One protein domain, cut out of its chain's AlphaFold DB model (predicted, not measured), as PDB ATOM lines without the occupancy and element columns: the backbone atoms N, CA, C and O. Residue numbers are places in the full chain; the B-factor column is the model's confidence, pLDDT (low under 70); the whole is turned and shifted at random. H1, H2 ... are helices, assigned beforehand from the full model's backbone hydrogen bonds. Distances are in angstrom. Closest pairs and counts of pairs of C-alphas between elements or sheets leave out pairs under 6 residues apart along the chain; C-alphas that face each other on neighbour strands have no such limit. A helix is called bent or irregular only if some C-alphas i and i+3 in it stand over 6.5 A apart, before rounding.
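AT A GLANCE: This is residues 90 to 164 and 190 to 224 of the 297 residues of the protein "Hypothetical protein" of Rotaria sp. Silwood1 (UniProt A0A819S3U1). A short helical hairpin, H5 and H6, lies in the angle of an L made by the long helix H3 and by H4; H3 crosses both helices of the hairpin, and H4 crosses H5. H5 is in the middle, while H2, with the small helix H1 beside it, lies at the end of the domain away from H4. The printed part has 110 residues with six named helices, H1 to H6 in order along the chain, and no named strand; the class is all helix. It is compact, with a radius of gyration of the C-alphas of 14.5 A, and spans 41 by 31 by 30 A.

HOW THE PARTS SIT: H1, residues 90 to 93, only just touches H2, residues 103 to 110, with 3 pairs of C-alphas within 8 A; the closest C-alphas are those of Leu 90 and Val 109, 6.4 A apart. H5, residues 194 to 202, is the hub, touching three helices. H3, residues 120 to 138, touches H5 with residues 130 to 134 alone, at a steep tilt of 66 degrees, opposite ways; the closest C-alphas are those of Ile 130 and Leu 201, 6.5 A apart. With residues 122 to 127 alone, H3 also touches H6, residues 209 to 219; they are about perpendicular, but only just, at 71 degrees, and C-alphas 123 and 210 are closest, at 5.4 A. H4, residues 144 to 157, touches H5 with residues 148 to 152 alone, about perpendicular at 77 degrees; the closest C-alphas are those of Ile 148 and Tyr 200, 6.4 A apart. H5 and H6 form a helical hairpin at a shallow tilt of 10 degrees, opposite ways, with C-alphas 202 and 212 closest, at 6.5 A. H2 and H6 are near each other; H4 and H6 are apart. In H2, H3, H4, H5 and H6 every O i to N i+4 pair is within hydrogen-bond range; H1 is too short for such a pair.

IN THESE COORDINATES: H1 begins with C-alpha 90 at (106.283, -174.391, 292.253) and is neither bent nor irregular, but only just: C-alphas 90 and 93 are 6.3 A apart. H2 is 10.7 A long from first to last C-alpha, H3 26.2 A, H4 19.9 A, H5 12.1 A and H6 15.3 A. H3 begins with C-alpha 120 at (123.717, -170.522, 290.425), and H6 ends with C-alpha 219 at (106.597, -170.744, 300.712).

THE WHOLE: The two C-alphas farthest apart are those of Asp 121 and Thr 164, 41.9 A. Residues 165 to 189 are not printed, and C-alphas 164 and 190 are 16.2 A apart across this cut, which lies between H4 and H5. Of the links that are printed whole, H3 to H4 is tight and none is long. Residues 138 to 143 stand free, as do residues 155 to 161, of which 155 to 157 belong to H4. The mean pLDDT of the printed part is 81.3; it is under 70 at residues 141 to 143, 155 to 164, 190 to 192 and 205 to 206.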
ATOM      1  N   LEU A  90     106.017-174.530 290.814       93.38
ATOM      2  CA  LEU A  90     106.283-174.391 292.253       93.38
ATOM      3  C   LEU A  90     106.109-175.706 293.031       93.38
ATOM      4  O   LEU A  90     106.816-175.925 294.017       93.38
ATOM      5  N   SER A  91     105.244-176.618 292.576       92.31
ATOM      6  CA  SER A  91     105.061-177.933 293.206       92.31
ATOM      7  C   SER A  91     106.299-178.837 293.156       92.31
ATOM      8  O   SER A  91     106.316-179.860 293.834       92.31
ATOM      9  N   VAL A  92     107.383-178.463 292.457       92.19
ATOM     10  CA  VAL A  92     108.691-179.149 292.556       92.19
ATOM     11  C   VAL A  92     109.221-179.237 293.997       92.19
ATOM     12  O   VAL A  92     110.031-180.116 294.300       92.19
ATOM     13  N   PHE A  93     108.759-178.357 294.889       91.81
ATOM     14  CA  PHE A  93     109.119-178.359 296.306       91.81
ATOM     15  C   PHE A  93     108.163-179.173 297.196       91.81
ATOM     16  O   PHE A  93     108.442-179.320 298.385       91.81
ATOM     17  N   ASP A  94     107.091-179.755 296.653       89.19
ATOM     18  CA  ASP A  94     106.250-180.730 297.361       89.19
ATOM     19  C   ASP A  94     106.878-182.126 297.250       89.19
ATOM     20  O   ASP A  94     107.075-182.650 296.153       89.19
ATOM     21  N   CYS A  95     107.172-182.765 298.385       81.56
ATOM     22  CA  CYS A  95     107.778-184.098 298.424       81.56
ATOM     23  C   CYS A  95     106.882-185.219 297.867       81.56
ATOM     24  O   CYS A  95     107.391-186.299 297.558       81.56
ATOM     25  N   HIS A  96     105.582-184.968 297.700       80.19
ATOM     26  CA  HIS A  96     104.641-185.875 297.041       80.19
ATOM     27  C   HIS A  96     104.601-185.680 295.522       80.19
ATOM     28  O   HIS A  96     104.020-186.500 294.808       80.19
ATOM     29  N   PHE A  97     105.205-184.607 295.007       79.94
ATOM     30  CA  PHE A  97     105.194-184.325 293.585       79.94
ATOM     31  C   PHE A  97     106.139-185.280 292.839       79.94
ATOM     32  O   PHE A  97     107.296-185.445 293.239       79.94
ATOM     33  N   PRO A  98     105.724-185.886 291.707       77.94
ATOM     34  CA  PRO A  98     106.553-186.857 290.980       77.94
ATOM     35  C   PRO A  98     107.920-186.322 290.529       77.94
ATOM     36  O   PRO A  98     108.852-187.086 290.266       77.94
ATOM     37  N   ARG A  99     108.038-184.999 290.401       81.62
ATOM     38  CA  ARG A  99     109.251-184.302 289.965       81.62
ATOM     39  C   ARG A  99     110.029-183.667 291.122       81.62
ATOM     40  O   ARG A  99     110.948-182.897 290.856       81.62
ATOM     41  N   PHE A 100     109.685-183.992 292.368       85.31
ATOM     42  CA  PHE A 100     110.322-183.434 293.555       85.31
ATOM     43  C   PHE A 100     111.853-183.466 293.466       85.31
ATOM     44  O   PHE A 100     112.453-184.502 293.156       85.31
ATOM     45  N   LEU A 101     112.478-182.323 293.764       84.00
ATOM     46  CA  LEU A 101     113.928-182.187 293.930       84.00
ATOM     47  C   LEU A 101     114.763-182.630 292.711       84.00
ATOM     48  O   LEU A 101     115.861-183.191 292.824       84.00
ATOM     49  N   LYS A 102     114.259-182.367 291.510       91.00
ATOM     50  CA  LYS A 102     114.984-182.542 290.249       91.00
ATOM     51  C   LYS A 102     115.513-181.192 289.761       91.00
ATOM     52  O   LYS A 102     114.755-180.234 289.666       91.00
ATOM     53  N   TRP A 103     116.806-181.149 289.437       94.00
ATOM     54  CA  TRP A 103     117.516-179.921 289.065       94.00
ATOM     55  C   TRP A 103     116.855-179.153 287.916       94.00
ATOM     56  O   TRP A 103     116.666-177.948 288.026       94.00
ATOM     57  N   GLU A 104     116.443-179.856 286.856       93.56
ATOM     58  CA  GLU A 104     115.780-179.256 285.687       93.56
ATOM     59  C   GLU A 104     114.568-178.393 286.080       93.56
ATOM     60  O   GLU A 104     114.467-177.243 285.666       93.56
ATOM     61  N   TYR A 105     113.718-178.883 286.987       92.06
ATOM     62  CA  TYR A 105     112.525-178.154 287.420       92.06
ATOM     63  C   TYR A 105     112.822-177.072 288.463       92.06
ATOM     64  O   TYR A 105     112.028-176.153 288.627       92.06
ATOM     65  N   ILE A 106     113.952-177.148 289.173       92.44
ATOM     66  CA  ILE A 106     114.396-176.033 290.022       92.44
ATOM     67  C   ILE A 106     114.774-174.849 289.128       92.44
ATOM     68  O   ILE A 106     114.355-173.731 289.408       92.44
ATOM     69  N   MET A 107     115.484-175.096 288.023       92.44
ATOM     70  CA  MET A 107     115.815-174.052 287.044       92.44
ATOM     71  C   MET A 107     114.554-173.441 286.422       92.44
ATOM     72  O   MET A 107     114.449-172.219 286.355       92.44
ATOM     73  N   ASP A 108     113.551-174.264 286.093       92.56
ATOM     74  CA  ASP A 108     112.254-173.774 285.607       92.56
ATOM     75  C   ASP A 108     111.562-172.808 286.578       92.56
ATOM     76  O   ASP A 108     110.806-171.939 286.133       92.56
ATOM     77  N   VAL A 109     111.771-172.980 287.889       93.12
ATOM     78  CA  VAL A 109     111.267-172.059 288.912       93.12
ATOM     79  C   VAL A 109     112.108-170.788 288.967       93.12
ATOM     80  O   VAL A 109     111.534-169.709 289.089       93.12
ATOM     81  N   LEU A 110     113.436-170.879 288.849       92.00
ATOM     82  CA  LEU A 110     114.314-169.700 288.829       92.00
ATOM     83  C   LEU A 110     113.996-168.749 287.675       92.00
ATOM     84  O   LEU A 110     114.116-167.541 287.840       92.00
ATOM     85  N   ASP A 111     113.547-169.276 286.539       90.38
ATOM     86  CA  ASP A 111     113.107-168.452 285.411       90.38
ATOM     87  C   ASP A 111     111.777-167.723 285.687       90.38
ATOM     88  O   ASP A 111     111.453-166.735 285.025       90.38
ATOM     89  N   LEU A 112     110.992-168.190 286.666       90.38
ATOM     90  CA  LEU A 112     109.738-167.559 287.085       90.38
ATOM     91  C   LEU A 112     109.922-166.546 288.216       90.38
ATOM     92  O   LEU A 112     109.224-165.530 288.248       90.38
ATOM     93  N   ILE A 113     110.796-166.847 289.179       89.38
ATOM     94  CA  ILE A 113     110.949-166.049 290.398       89.38
ATOM     95  C   ILE A 113     112.099-165.056 290.263       89.38
ATOM     96  O   ILE A 113     113.181-165.374 289.783       89.38
ATOM     97  N   LYS A 114     111.880-163.829 290.734       84.19
ATOM     98  CA  LYS A 114     112.915-162.791 290.749       84.19
ATOM     99  C   LYS A 114     113.579-162.775 292.118       84.19
ATOM    100  O   LYS A 114     113.046-162.177 293.049       84.19
ATOM    101  N   ILE A 115     114.706-163.473 292.235       87.88
ATOM    102  CA  ILE A 115     115.566-163.437 293.420       87.88
ATOM    103  C   ILE A 115     116.891-162.796 293.023       87.88
ATOM    104  O   ILE A 115     117.630-163.352 292.209       87.88
ATOM    105  N   ASP A 116     117.180-161.642 293.619       83.75
ATOM    106  CA  ASP A 116     118.458-160.959 293.458       83.75
ATOM    107  C   ASP A 116     119.572-161.703 294.225       83.75
ATOM    108  O   ASP A 116     119.334-162.368 295.244       83.75
ATOM    109  N   ASP A 117     120.807-161.587 293.734       87.00
ATOM    110  CA  ASP A 117     122.011-162.156 294.353       87.00
ATOM    111  C   ASP A 117     121.957-163.681 294.562       87.00
ATOM    112  O   ASP A 117     122.248-164.188 295.654       87.00
ATOM    113  N   LEU A 118     121.543-164.425 293.535       92.12
ATOM    114  CA  LEU A 118     121.577-165.886 293.537       92.12
ATOM    115  C   LEU A 118     122.815-166.392 292.789       92.12
ATOM    116  O   LEU A 118     122.935-166.200 291.577       92.12
ATOM    117  N   ASP A 119     123.709-167.073 293.501       93.38
ATOM    118  CA  ASP A 119     124.834-167.774 292.883       93.38
ATOM    119  C   ASP A 119     124.346-169.139 292.378       93.38
ATOM    120  O   ASP A 119     123.991-170.013 293.169       93.38
ATOM    121  N   LYS A 120     124.266-169.307 291.052       91.38
ATOM    122  CA  LYS A 120     123.717-170.522 290.425       91.38
ATOM    123  C   LYS A 120     124.646-171.731 290.545       91.38
ATOM    124  O   LYS A 120     124.143-172.854 290.604       91.38
ATOM    125  N   ASP A 121     125.956-171.508 290.578       93.62
ATOM    126  CA  ASP A 121     126.932-172.590 290.702       93.62
ATOM    127  C   ASP A 121     126.929-173.106 292.141       93.62
ATOM    128  O   ASP A 121     126.812-174.311 292.375       93.62
ATOM    129  N   GLU A 122     126.923-172.191 293.113       94.69
ATOM    130  CA  GLU A 122     126.810-172.579 294.517       94.69
ATOM    131  C   GLU A 122     125.435-173.176 294.837       94.69
ATOM    132  O   GLU A 122     125.338-174.175 295.547       94.69
ATOM    133  N   LEU A 123     124.362-172.666 294.227       94.56
ATOM    134  CA  LEU A 123     123.034-173.274 294.317       94.56
ATOM    135  C   LEU A 123     123.029-174.742 293.867       94.56
ATOM    136  O   LEU A 123     122.321-175.560 294.457       94.56
ATOM    137  N   TYR A 124     123.792-175.094 292.828       95.31
ATOM    138  CA  TYR A 124     123.900-176.480 292.378       95.31
ATOM    139  C   TYR A 124     124.621-177.367 293.401       95.31
ATOM    140  O   TYR A 124     124.206-178.510 293.625       95.31
ATOM    141  N   ASN A 125     125.655-176.839 294.062       94.06
ATOM    142  CA  ASN A 125     126.344-177.526 295.156       94.06
ATOM    143  C   ASN A 125     125.382-177.766 296.329       94.06
ATOM    144  O   ASN A 125     125.193-178.910 296.750       94.06
ATOM    145  N   GLU A 126     124.680-176.718 296.771       94.19
ATOM    146  CA  GLU A 126     123.657-176.796 297.820       94.19
ATOM    147  C   GLU A 126     122.556-177.811 297.464       94.19
ATOM    148  O   GLU A 126     122.116-178.607 298.299       94.19
ATOM    149  N   TYR A 127     122.122-177.831 296.200       94.12
ATOM    150  CA  TYR A 127     121.148-178.796 295.691       94.12
ATOM    151  C   TYR A 127     121.646-180.234 295.823       94.12
ATOM    152  O   TYR A 127     120.899-181.105 296.286       94.12
ATOM    153  N   CYS A 128     122.893-180.496 295.427       92.81
ATOM    154  CA  CYS A 128     123.497-181.818 295.533       92.81
ATOM    155  C   CYS A 128     123.531-182.298 296.990       92.81
ATOM    156  O   CYS A 128     123.162-183.446 297.266       92.81
ATOM    157  N   GLU A 129     123.892-181.415 297.923       91.56
ATOM    158  CA  GLU A 129     123.909-181.712 299.357       91.56
ATOM    159  C   GLU A 129     122.514-182.046 299.894       91.56
ATOM    160  O   GLU A 129     122.316-183.113 300.487       91.56
ATOM    161  N   ILE A 130     121.518-181.191 299.638       91.38
ATOM    162  CA  ILE A 130     120.141-181.417 300.102       91.38
ATOM    163  C   ILE A 130     119.566-182.698 299.505       91.38
ATOM    164  O   ILE A 130     118.928-183.482 300.212       91.38
ATOM    165  N   LYS A 131     119.811-182.960 298.218       91.31
ATOM    166  CA  LYS A 131     119.362-184.189 297.556       91.31
ATOM    167  C   LYS A 131     119.974-185.429 298.185       91.31
ATOM    168  O   LYS A 131     119.264-186.411 298.418       91.31
ATOM    169  N   PHE A 132     121.268-185.390 298.486       88.81
ATOM    170  CA  PHE A 132     121.938-186.473 299.192       88.81
ATOM    171  C   PHE A 132     121.325-186.696 300.583       88.81
ATOM    172  O   PHE A 132     120.984-187.831 300.929       88.81
ATOM    173  N   MET A 133     121.106-185.627 301.355       87.06
ATOM    174  CA  MET A 133     120.470-185.703 302.675       87.06
ATOM    175  C   MET A 133     119.054-186.279 302.600       87.06
ATOM    176  O   MET A 133     118.742-187.224 303.325       87.06
ATOM    177  N   TYR A 134     118.215-185.771 301.697       87.62
ATOM    178  CA  TYR A 134     116.850-186.256 301.505       87.62
ATOM    179  C   TYR A 134     116.815-187.745 301.139       87.62
ATOM    180  O   TYR A 134     116.063-188.508 301.741       87.62
ATOM    181  N   ASN A 135     117.669-188.198 300.216       87.06
ATOM    182  CA  ASN A 135     117.734-189.613 299.840       87.06
ATOM    183  C   ASN A 135     118.164-190.502 301.017       87.06
ATOM    184  O   ASN A 135     117.575-191.560 301.248       87.06
ATOM    185  N   ASN A 136     119.138-190.052 301.812       84.12
ATOM    186  CA  ASN A 136     119.552-190.756 303.027       84.12
ATOM    187  C   ASN A 136     118.426-190.848 304.063       84.12
ATOM    188  O   ASN A 136     118.333-191.844 304.780       84.12
ATOM    189  N   LEU A 137     117.583-189.818 304.156       79.25
ATOM    190  CA  LEU A 137     116.417-189.793 305.037       79.25
ATOM    191  C   LEU A 137     115.301-190.710 304.530       79.25
ATOM    192  O   LEU A 137     114.769-191.500 305.308       79.25
ATOM    193  N   LYS A 138     114.998-190.676 303.228       79.44
ATOM    194  CA  LYS A 138     114.006-191.549 302.585       79.44
ATOM    195  C   LYS A 138     114.350-193.027 302.770       79.44
ATOM    196  O   LYS A 138     113.495-193.828 303.126       79.44
ATOM    197  N   ASN A 139     115.625-193.387 302.649       75.94
ATOM    198  CA  ASN A 139     116.083-194.759 302.887       75.94
ATOM    199  C   ASN A 139     115.910-195.215 304.351       75.94
ATOM    200  O   ASN A 139     115.892-196.413 304.623       75.94
ATOM    201  N   LYS A 140     115.750-194.280 305.298       70.88
ATOM    202  CA  LYS A 140     115.482-194.550 306.720       70.88
ATOM    203  C   LYS A 140     113.986-194.526 307.080       70.88
ATOM    204  O   LYS A 140     113.694-194.665 308.265       70.88
ATOM    205  N   ASN A 141     113.098-194.350 306.084       63.31
ATOM    206  CA  ASN A 141     111.618-194.263 306.033       63.31
ATOM    207  C   ASN A 141     110.806-194.216 307.347       63.31
ATOM    208  O   ASN A 141     109.930-193.373 307.482       63.31
ATOM    209  N   VAL A 142     111.074-195.074 308.329       58.31
ATOM    210  CA  VAL A 142     110.302-195.182 309.579       58.31
ATOM    211  C   VAL A 142     110.579-194.034 310.564       58.31
ATOM    212  O   VAL A 142     109.697-193.668 311.329       58.31
ATOM    213  N   LYS A 143     111.766-193.410 310.538       65.06
ATOM    214  CA  LYS A 143     112.131-192.364 311.522       65.06
ATOM    215  C   LYS A 143     111.974-190.927 311.032       65.06
ATOM    216  O   LYS A 143     112.177-190.009 311.816       65.06
ATOM    217  N   LEU A 144     111.662-190.689 309.756       73.19
ATOM    218  CA  LEU A 144     111.683-189.328 309.206       73.19
ATOM    219  C   LEU A 144     110.651-188.418 309.883       73.19
ATOM    220  O   LEU A 144     110.985-187.310 310.300       73.19
ATOM    221  N   ASN A 145     109.429-188.919 310.055       73.81
ATOM    222  CA  ASN A 145     108.352-188.150 310.667       73.81
ATOM    223  C   ASN A 145     108.647-187.840 312.136       73.81
ATOM    224  O   ASN A 145     108.479-186.706 312.570       73.81
ATOM    225  N   GLU A 146     109.179-188.808 312.880       77.81
ATOM    226  CA  GLU A 146     109.603-188.619 314.271       77.81
ATOM    227  C   GLU A 146     110.780-187.637 314.392       77.81
ATOM    228  O   GLU A 146     110.800-186.785 315.284       77.81
ATOM    229  N   LEU A 147     111.754-187.709 313.479       80.50
ATOM    230  CA  LEU A 147     112.908-186.805 313.442       80.50
ATOM    231  C   LEU A 147     112.490-185.362 313.155       80.50
ATOM    232  O   LEU A 147     112.970-184.442 313.810       80.50
ATOM    233  N   ILE A 148     111.574-185.158 312.210       80.06
ATOM    234  CA  ILE A 148     111.073-183.824 311.870       80.06
ATOM    235  C   ILE A 148     110.203-183.278 313.004       80.06
ATOM    236  O   ILE A 148     110.423-182.152 313.446       80.06
ATOM    237  N   LYS A 149     109.286-184.088 313.553       79.62
ATOM    238  CA  LYS A 149     108.464-183.695 314.711       79.62
ATOM    239  C   LYS A 149     109.331-183.310 315.915       79.62
ATOM    240  O   LYS A 149     109.117-182.254 316.506       79.62
ATOM    241  N   SER A 150     110.342-184.115 316.248       80.38
ATOM    242  CA  SER A 150     111.271-183.812 317.348       80.38
ATOM    243  C   SER A 150     112.138-182.580 317.073       80.38
ATOM    244  O   SER A 150     112.345-181.773 317.977       80.38
ATOM    245  N   TYR A 151     112.598-182.379 315.835       82.19
ATOM    246  CA  TYR A 151     113.326-181.172 315.440       82.19
ATOM    247  C   TYR A 151     112.498-179.896 315.652       82.19
ATOM    248  O   TYR A 151     112.983-178.936 316.251       82.19
ATOM    249  N   ILE A 152     111.244-179.897 315.196       79.19
ATOM    250  CA  ILE A 152     110.337-178.751 315.338       79.19
ATOM    251  C   ILE A 152     110.038-178.490 316.807       79.19
ATOM    252  O   ILE A 152     110.133-177.349 317.251       79.19
ATOM    253  N   LEU A 153     109.735-179.547 317.569       76.19
ATOM    254  CA  LEU A 153     109.483-179.434 319.001       76.19
ATOM    255  C   LEU A 153     110.676-178.779 319.709       76.19
ATOM    256  O   LEU A 153     110.496-177.820 320.446       76.19
ATOM    257  N   ASN A 154     111.903-179.214 319.413       72.81
ATOM    258  CA  ASN A 154     113.109-178.644 320.014       72.81
ATOM    259  C   ASN A 154     113.347-177.175 319.622       72.81
ATOM    260  O   ASN A 154     113.784-176.386 320.462       72.81
ATOM    261  N   LYS A 155     113.035-176.763 318.383       67.62
ATOM    262  CA  LYS A 155     113.089-175.339 317.998       67.62
ATOM    263  C   LYS A 155     112.018-174.500 318.700       67.62
ATOM    264  O   LYS A 155     112.304-173.366 319.080       67.62
ATOM    265  N   ASN A 156     110.843-175.072 318.939       56.91
ATOM    266  CA  ASN A 156     109.763-174.438 319.692       56.91
ATOM    267  C   ASN A 156     109.989-174.453 321.217       56.91
ATOM    268  O   ASN A 156     109.277-173.774 321.938       56.91
ATOM    269  N   VAL A 157     110.979-175.181 321.744       46.97
ATOM    270  CA  VAL A 157     111.368-175.104 323.170       46.97
ATOM    271  C   VAL A 157     112.298-173.912 323.436       46.97
ATOM    272  O   VAL A 157     112.275-173.340 324.523       46.97
ATOM    273  N   HIS A 158     113.070-173.470 322.436       38.03
ATOM    274  CA  HIS A 158     113.906-172.262 322.523       38.03
ATOM    275  C   HIS A 158     113.179-170.961 322.137       38.03
ATOM    276  O   HIS A 158     113.771-169.886 322.204       38.03
ATOM    277  N   ASN A 159     111.895-171.048 321.786       35.62
ATOM    278  CA  ASN A 159     110.986-169.922 321.607       35.62
ATOM    279  C   ASN A 159     109.724-170.252 322.419       35.62
ATOM    280  O   ASN A 159     109.013-171.144 321.990       35.62
ATOM    281  N   PRO A 160     109.457-169.661 323.596       31.89
ATOM    282  CA  PRO A 160     108.580-170.249 324.616       31.89
ATOM    283  C   PRO A 160     107.082-170.187 324.262       31.89
ATOM    284  O   PRO A 160     106.314-169.565 324.981       31.89
ATOM    285  N   GLN A 161     106.646-170.802 323.161       43.47
ATOM    286  CA  GLN A 161     105.253-170.887 322.721       43.47
ATOM    287  C   GLN A 161     105.044-172.102 321.800       43.47
ATOM    288  O   GLN A 161     104.852-171.949 320.600       43.47
ATOM    289  N   SER A 162     105.099-173.321 322.343       33.88
ATOM    290  CA  SER A 162     104.277-174.462 321.892       33.88
ATOM    291  C   SER A 162     104.639-175.715 322.680       33.88
ATOM    292  O   SER A 162     105.609-176.408 322.380       33.88
ATOM    293  N   THR A 163     103.823-176.025 323.679       31.23
ATOM    294  CA  THR A 163     103.772-177.345 324.308       31.23
ATOM    295  C   THR A 163     102.430-177.971 323.983       31.23
ATOM    296  O   THR A 163     101.382-177.390 324.253       31.23
ATOM    297  N   THR A 164     102.490-179.158 323.394       35.28
ATOM    298  CA  THR A 164     101.361-180.030 323.094       35.28
ATOM    299  C   THR A 164     100.592-180.358 324.374       35.28
ATOM    300  O   THR A 164     101.113-181.066 325.236       35.28
ATOM    301  N   GLU A 190     100.003-188.652 310.584       48.72
ATOM    302  CA  GLU A 190     100.980-189.534 309.930       48.72
ATOM    303  C   GLU A 190     101.774-188.901 308.790       48.72
ATOM    304  O   GLU A 190     102.820-189.449 308.449       48.72
ATOM    305  N   ASN A 191     101.374-187.752 308.235       63.91
ATOM    306  CA  ASN A 191     102.096-187.168 307.102       63.91
ATOM    307  C   ASN A 191     102.850-185.887 307.487       63.91
ATOM    308  O   ASN A 191     102.267-184.928 307.986       63.91
ATOM    309  N   VAL A 192     104.168-185.879 307.274       68.31
ATOM    310  CA  VAL A 192     105.010-184.697 307.506       68.31
ATOM    311  C   VAL A 192     104.619-183.592 306.541       68.31
ATOM    312  O   VAL A 192     104.554-183.806 305.330       68.31
ATOM    313  N   ARG A 193     104.433-182.382 307.072       78.56
ATOM    314  CA  ARG A 193     104.246-181.207 306.227       78.56
ATOM    315  C   ARG A 193     105.549-180.880 305.489       78.56
ATOM    316  O   ARG A 193     106.643-180.943 306.050       78.56
ATOM    317  N   PHE A 194     105.463-180.534 304.214       82.62
ATOM    318  CA  PHE A 194     106.648-180.298 303.382       82.62
ATOM    319  C   PHE A 194     107.384-179.007 303.783       82.62
ATOM    320  O   PHE A 194     108.606-178.966 303.688       82.62
ATOM    321  N   ASP A 195     106.705-177.992 304.328       84.56
ATOM    322  CA  ASP A 195     107.365-176.813 304.917       84.56
ATOM    323  C   ASP A 195     108.250-177.197 306.115       84.56
ATOM    324  O   ASP A 195     109.377-176.720 306.263       84.56
ATOM    325  N   GLN A 196     107.780-178.144 306.925       86.88
ATOM    326  CA  GLN A 196     108.529-178.708 308.041       86.88
ATOM    327  C   GLN A 196     109.721-179.546 307.568       86.88
ATOM    328  O   GLN A 196     110.810-179.446 308.138       86.88
ATOM    329  N   LEU A 197     109.539-180.335 306.504       87.56
ATOM    330  CA  LEU A 197     110.629-181.058 305.848       87.56
ATOM    331  C   LEU A 197     111.706-180.093 305.347       87.56
ATOM    332  O   LEU A 197     112.881-180.300 305.631       87.56
ATOM    333  N   TRP A 198     111.327-179.033 304.636       90.56
ATOM    334  CA  TRP A 198     112.275-178.043 304.131       90.56
ATOM    335  C   TRP A 198     112.976-177.277 305.247       90.56
ATOM    336  O   TRP A 198     114.193-177.098 305.193       90.56
ATOM    337  N   SER A 199     112.239-176.899 306.294       88.88
ATOM    338  CA  SER A 199     112.816-176.330 307.511       88.88
ATOM    339  C   SER A 199     113.867-177.267 308.104       88.88
ATOM    340  O   SER A 199     114.980-176.839 308.403       88.88
ATOM    341  N   TYR A 200     113.582-178.563 308.194       88.31
ATOM    342  CA  TYR A 200     114.555-179.542 308.665       88.31
ATOM    343  C   TYR A 200     115.776-179.663 307.734       88.31
ATOM    344  O   TYR A 200     116.908-179.569 308.208       88.31
ATOM    345  N   LEU A 201     115.567-179.810 306.421       88.62
ATOM    346  CA  LEU A 201     116.629-179.994 305.421       88.62
ATOM    347  C   LEU A 201     117.598-178.806 305.356       88.62
ATOM    348  O   LEU A 201     118.808-179.006 305.397       88.62
ATOM    349  N   ILE A 202     117.087-177.573 305.324       89.94
ATOM    350  CA  ILE A 202     117.915-176.354 305.249       89.94
ATOM    351  C   ILE A 202     118.746-176.148 306.525       89.94
ATOM    352  O   ILE A 202     119.783-175.489 306.499       89.94
ATOM    353  N   ASN A 203     118.310-176.702 307.659       84.75
ATOM    354  CA  ASN A 203     118.983-176.535 308.948       84.75
ATOM    355  C   ASN A 203     119.830-177.756 309.368       84.75
ATOM    356  O   ASN A 203     120.372-177.765 310.474       84.75
ATOM    357  N   LEU A 204     119.928-178.798 308.537       75.88
ATOM    358  CA  LEU A 204     120.464-180.105 308.937       75.88
ATOM    359  C   LEU A 204     122.000-180.176 308.985       75.88
ATOM    360  O   LEU A 204     122.520-181.056 309.672       75.88
ATOM    361  N   LYS A 205     122.700-179.274 308.279       66.00
ATOM    362  CA  LYS A 205     124.143-178.923 308.319       66.00
ATOM    363  C   LYS A 205     124.494-178.205 307.007       66.00
ATOM    364  O   LYS A 205     123.888-178.508 305.989       66.00
ATOM    365  N   GLY A 206     125.495-177.324 307.029       67.50
ATOM    366  CA  GLY A 206     125.924-176.559 305.849       67.50
ATOM    367  C   GLY A 206     125.152-175.248 305.688       67.50
ATOM    368  O   GLY A 206     123.992-175.135 306.086       67.50
ATOM    369  N   ALA A 207     125.821-174.222 305.166       77.38
ATOM    370  CA  ALA A 207     125.148-172.994 304.780       77.38
ATOM    371  C   ALA A 207     124.500-173.243 303.416       77.38
ATOM    372  O   ALA A 207     125.209-173.452 302.445       77.38
ATOM    373  N   THR A 208     123.169-173.214 303.352       90.38
ATOM    374  CA  THR A 208     122.413-173.295 302.089       90.38
ATOM    375  C   THR A 208     121.715-171.962 301.789       90.38
ATOM    376  O   THR A 208     120.481-171.889 301.774       90.38
ATOM    377  N   PRO A 209     122.460-170.841 301.679       92.25
ATOM    378  CA  PRO A 209     121.861-169.521 301.530       92.25
ATOM    379  C   PRO A 209     121.022-169.396 300.256       92.25
ATOM    380  O   PRO A 209     119.964-168.766 300.311       92.25
ATOM    381  N   ASN A 210     121.439-169.995 299.137       93.75
ATOM    382  CA  ASN A 210     120.741-169.860 297.861       93.75
ATOM    383  C   ASN A 210     119.429-170.661 297.852       93.75
ATOM    384  O   ASN A 210     118.373-170.102 297.546       93.75
ATOM    385  N   ILE A 211     119.442-171.927 298.286       92.94
ATOM    386  CA  ILE A 211     118.213-172.722 298.423       92.94
ATOM    387  C   ILE A 211     117.285-172.111 299.460       92.94
ATOM    388  O   ILE A 211     116.079-172.020 299.226       92.94
ATOM    389  N   LYS A 212     117.819-171.645 300.592       92.75
ATOM    390  CA  LYS A 212     117.001-171.003 301.620       92.75
ATOM    391  C   LYS A 212     116.258-169.787 301.069       92.75
ATOM    392  O   LYS A 212     115.076-169.649 301.367       92.75
ATOM    393  N   LYS A 213     116.898-168.943 300.250       93.25
ATOM    394  CA  LYS A 213     116.222-167.816 299.579       93.25
ATOM    395  C   LYS A 213     115.041-168.298 298.730       93.25
ATOM    396  O   LYS A 213     113.945-167.763 298.876       93.25
ATOM    397  N   ILE A 214     115.246-169.329 297.907       93.94
ATOM    398  CA  ILE A 214     114.205-169.891 297.029       93.94
ATOM    399  C   ILE A 214     113.038-170.444 297.846       93.94
ATOM    400  O   ILE A 214     111.890-170.076 297.610       93.94
ATOM    401  N   ILE A 215     113.325-171.291 298.836       93.06
ATOM    402  CA  ILE A 215     112.297-171.904 299.678       93.06
ATOM    403  C   ILE A 215     111.540-170.840 300.466       93.06
ATOM    404  O   ILE A 215     110.314-170.837 300.448       93.06
ATOM    405  N   CYS A 216     112.233-169.895 301.107       91.44
ATOM    406  CA  CYS A 216     111.572-168.811 301.828       91.44
ATOM    407  C   CYS A 216     110.665-167.992 300.907       91.44
ATOM    408  O   CYS A 216     109.548-167.685 301.308       91.44
ATOM    409  N   TYR A 217     111.106-167.677 299.686       92.75
ATOM    410  CA  TYR A 217     110.297-166.948 298.712       92.75
ATOM    411  C   TYR A 217     109.047-167.736 298.310       92.75
ATOM    412  O   TYR A 217     107.931-167.254 298.459       92.75
ATOM    413  N   VAL A 218     109.214-168.975 297.845       92.69
ATOM    414  CA  VAL A 218     108.109-169.778 297.306       92.69
ATOM    415  C   VAL A 218     107.062-170.100 298.379       92.69
ATOM    416  O   VAL A 218     105.863-170.011 298.117       92.69
ATOM    417  N   PHE A 219     107.496-170.416 299.601       91.19
ATOM    418  CA  PHE A 219     106.597-170.744 300.712       91.19
ATOM    419  C   PHE A 219     105.937-169.520 301.358       91.19
ATOM    420  O   PHE A 219     104.979-169.683 302.106       91.19
ATOM    421  N   SER A 220     106.412-168.302 301.082       90.06
ATOM    422  CA  SER A 220     105.752-167.077 301.557       90.06
ATOM    423  C   SER A 220     104.668-166.566 300.606       90.06
ATOM    424  O   SER A 220     103.967-165.613 300.942       90.06
ATOM    425  N   ILE A 221     104.470-167.215 299.454       89.38
ATOM    426  CA  ILE A 221     103.349-166.922 298.560       89.38
ATOM    427  C   ILE A 221     102.091-167.620 299.111       89.38
ATOM    428  O   ILE A 221     102.030-168.857 299.105       89.38
ATOM    429  N   PRO A 222     101.069-166.867 299.559       83.69
ATOM    430  CA  PRO A 222      99.822-167.463 300.018       83.69
ATOM    431  C   PRO A 222      99.087-168.128 298.849       83.69
ATOM    432  O   PRO A 222      99.080-167.616 297.729       83.69
ATOM    433  N   CYS A 223      98.448-169.272 299.106       83.50
ATOM    434  CA  CYS A 223      97.673-169.977 298.081       83.50
ATOM    435  C   CYS A 223      96.333-169.297 297.760       83.50
ATOM    436  O   CYS A 223      95.825-169.424 296.648       83.50
ATOM    437  N   SER A 224      95.750-168.610 298.742       81.12
ATOM    438  CA  SER A 224      94.406-168.051 298.688       81.12
ATOM    439  C   SER A 224      94.276-166.893 299.673       81.12
ATOM    440  O   SER A 224      94.973-166.827 300.688       81.12
TER     441      SER A 224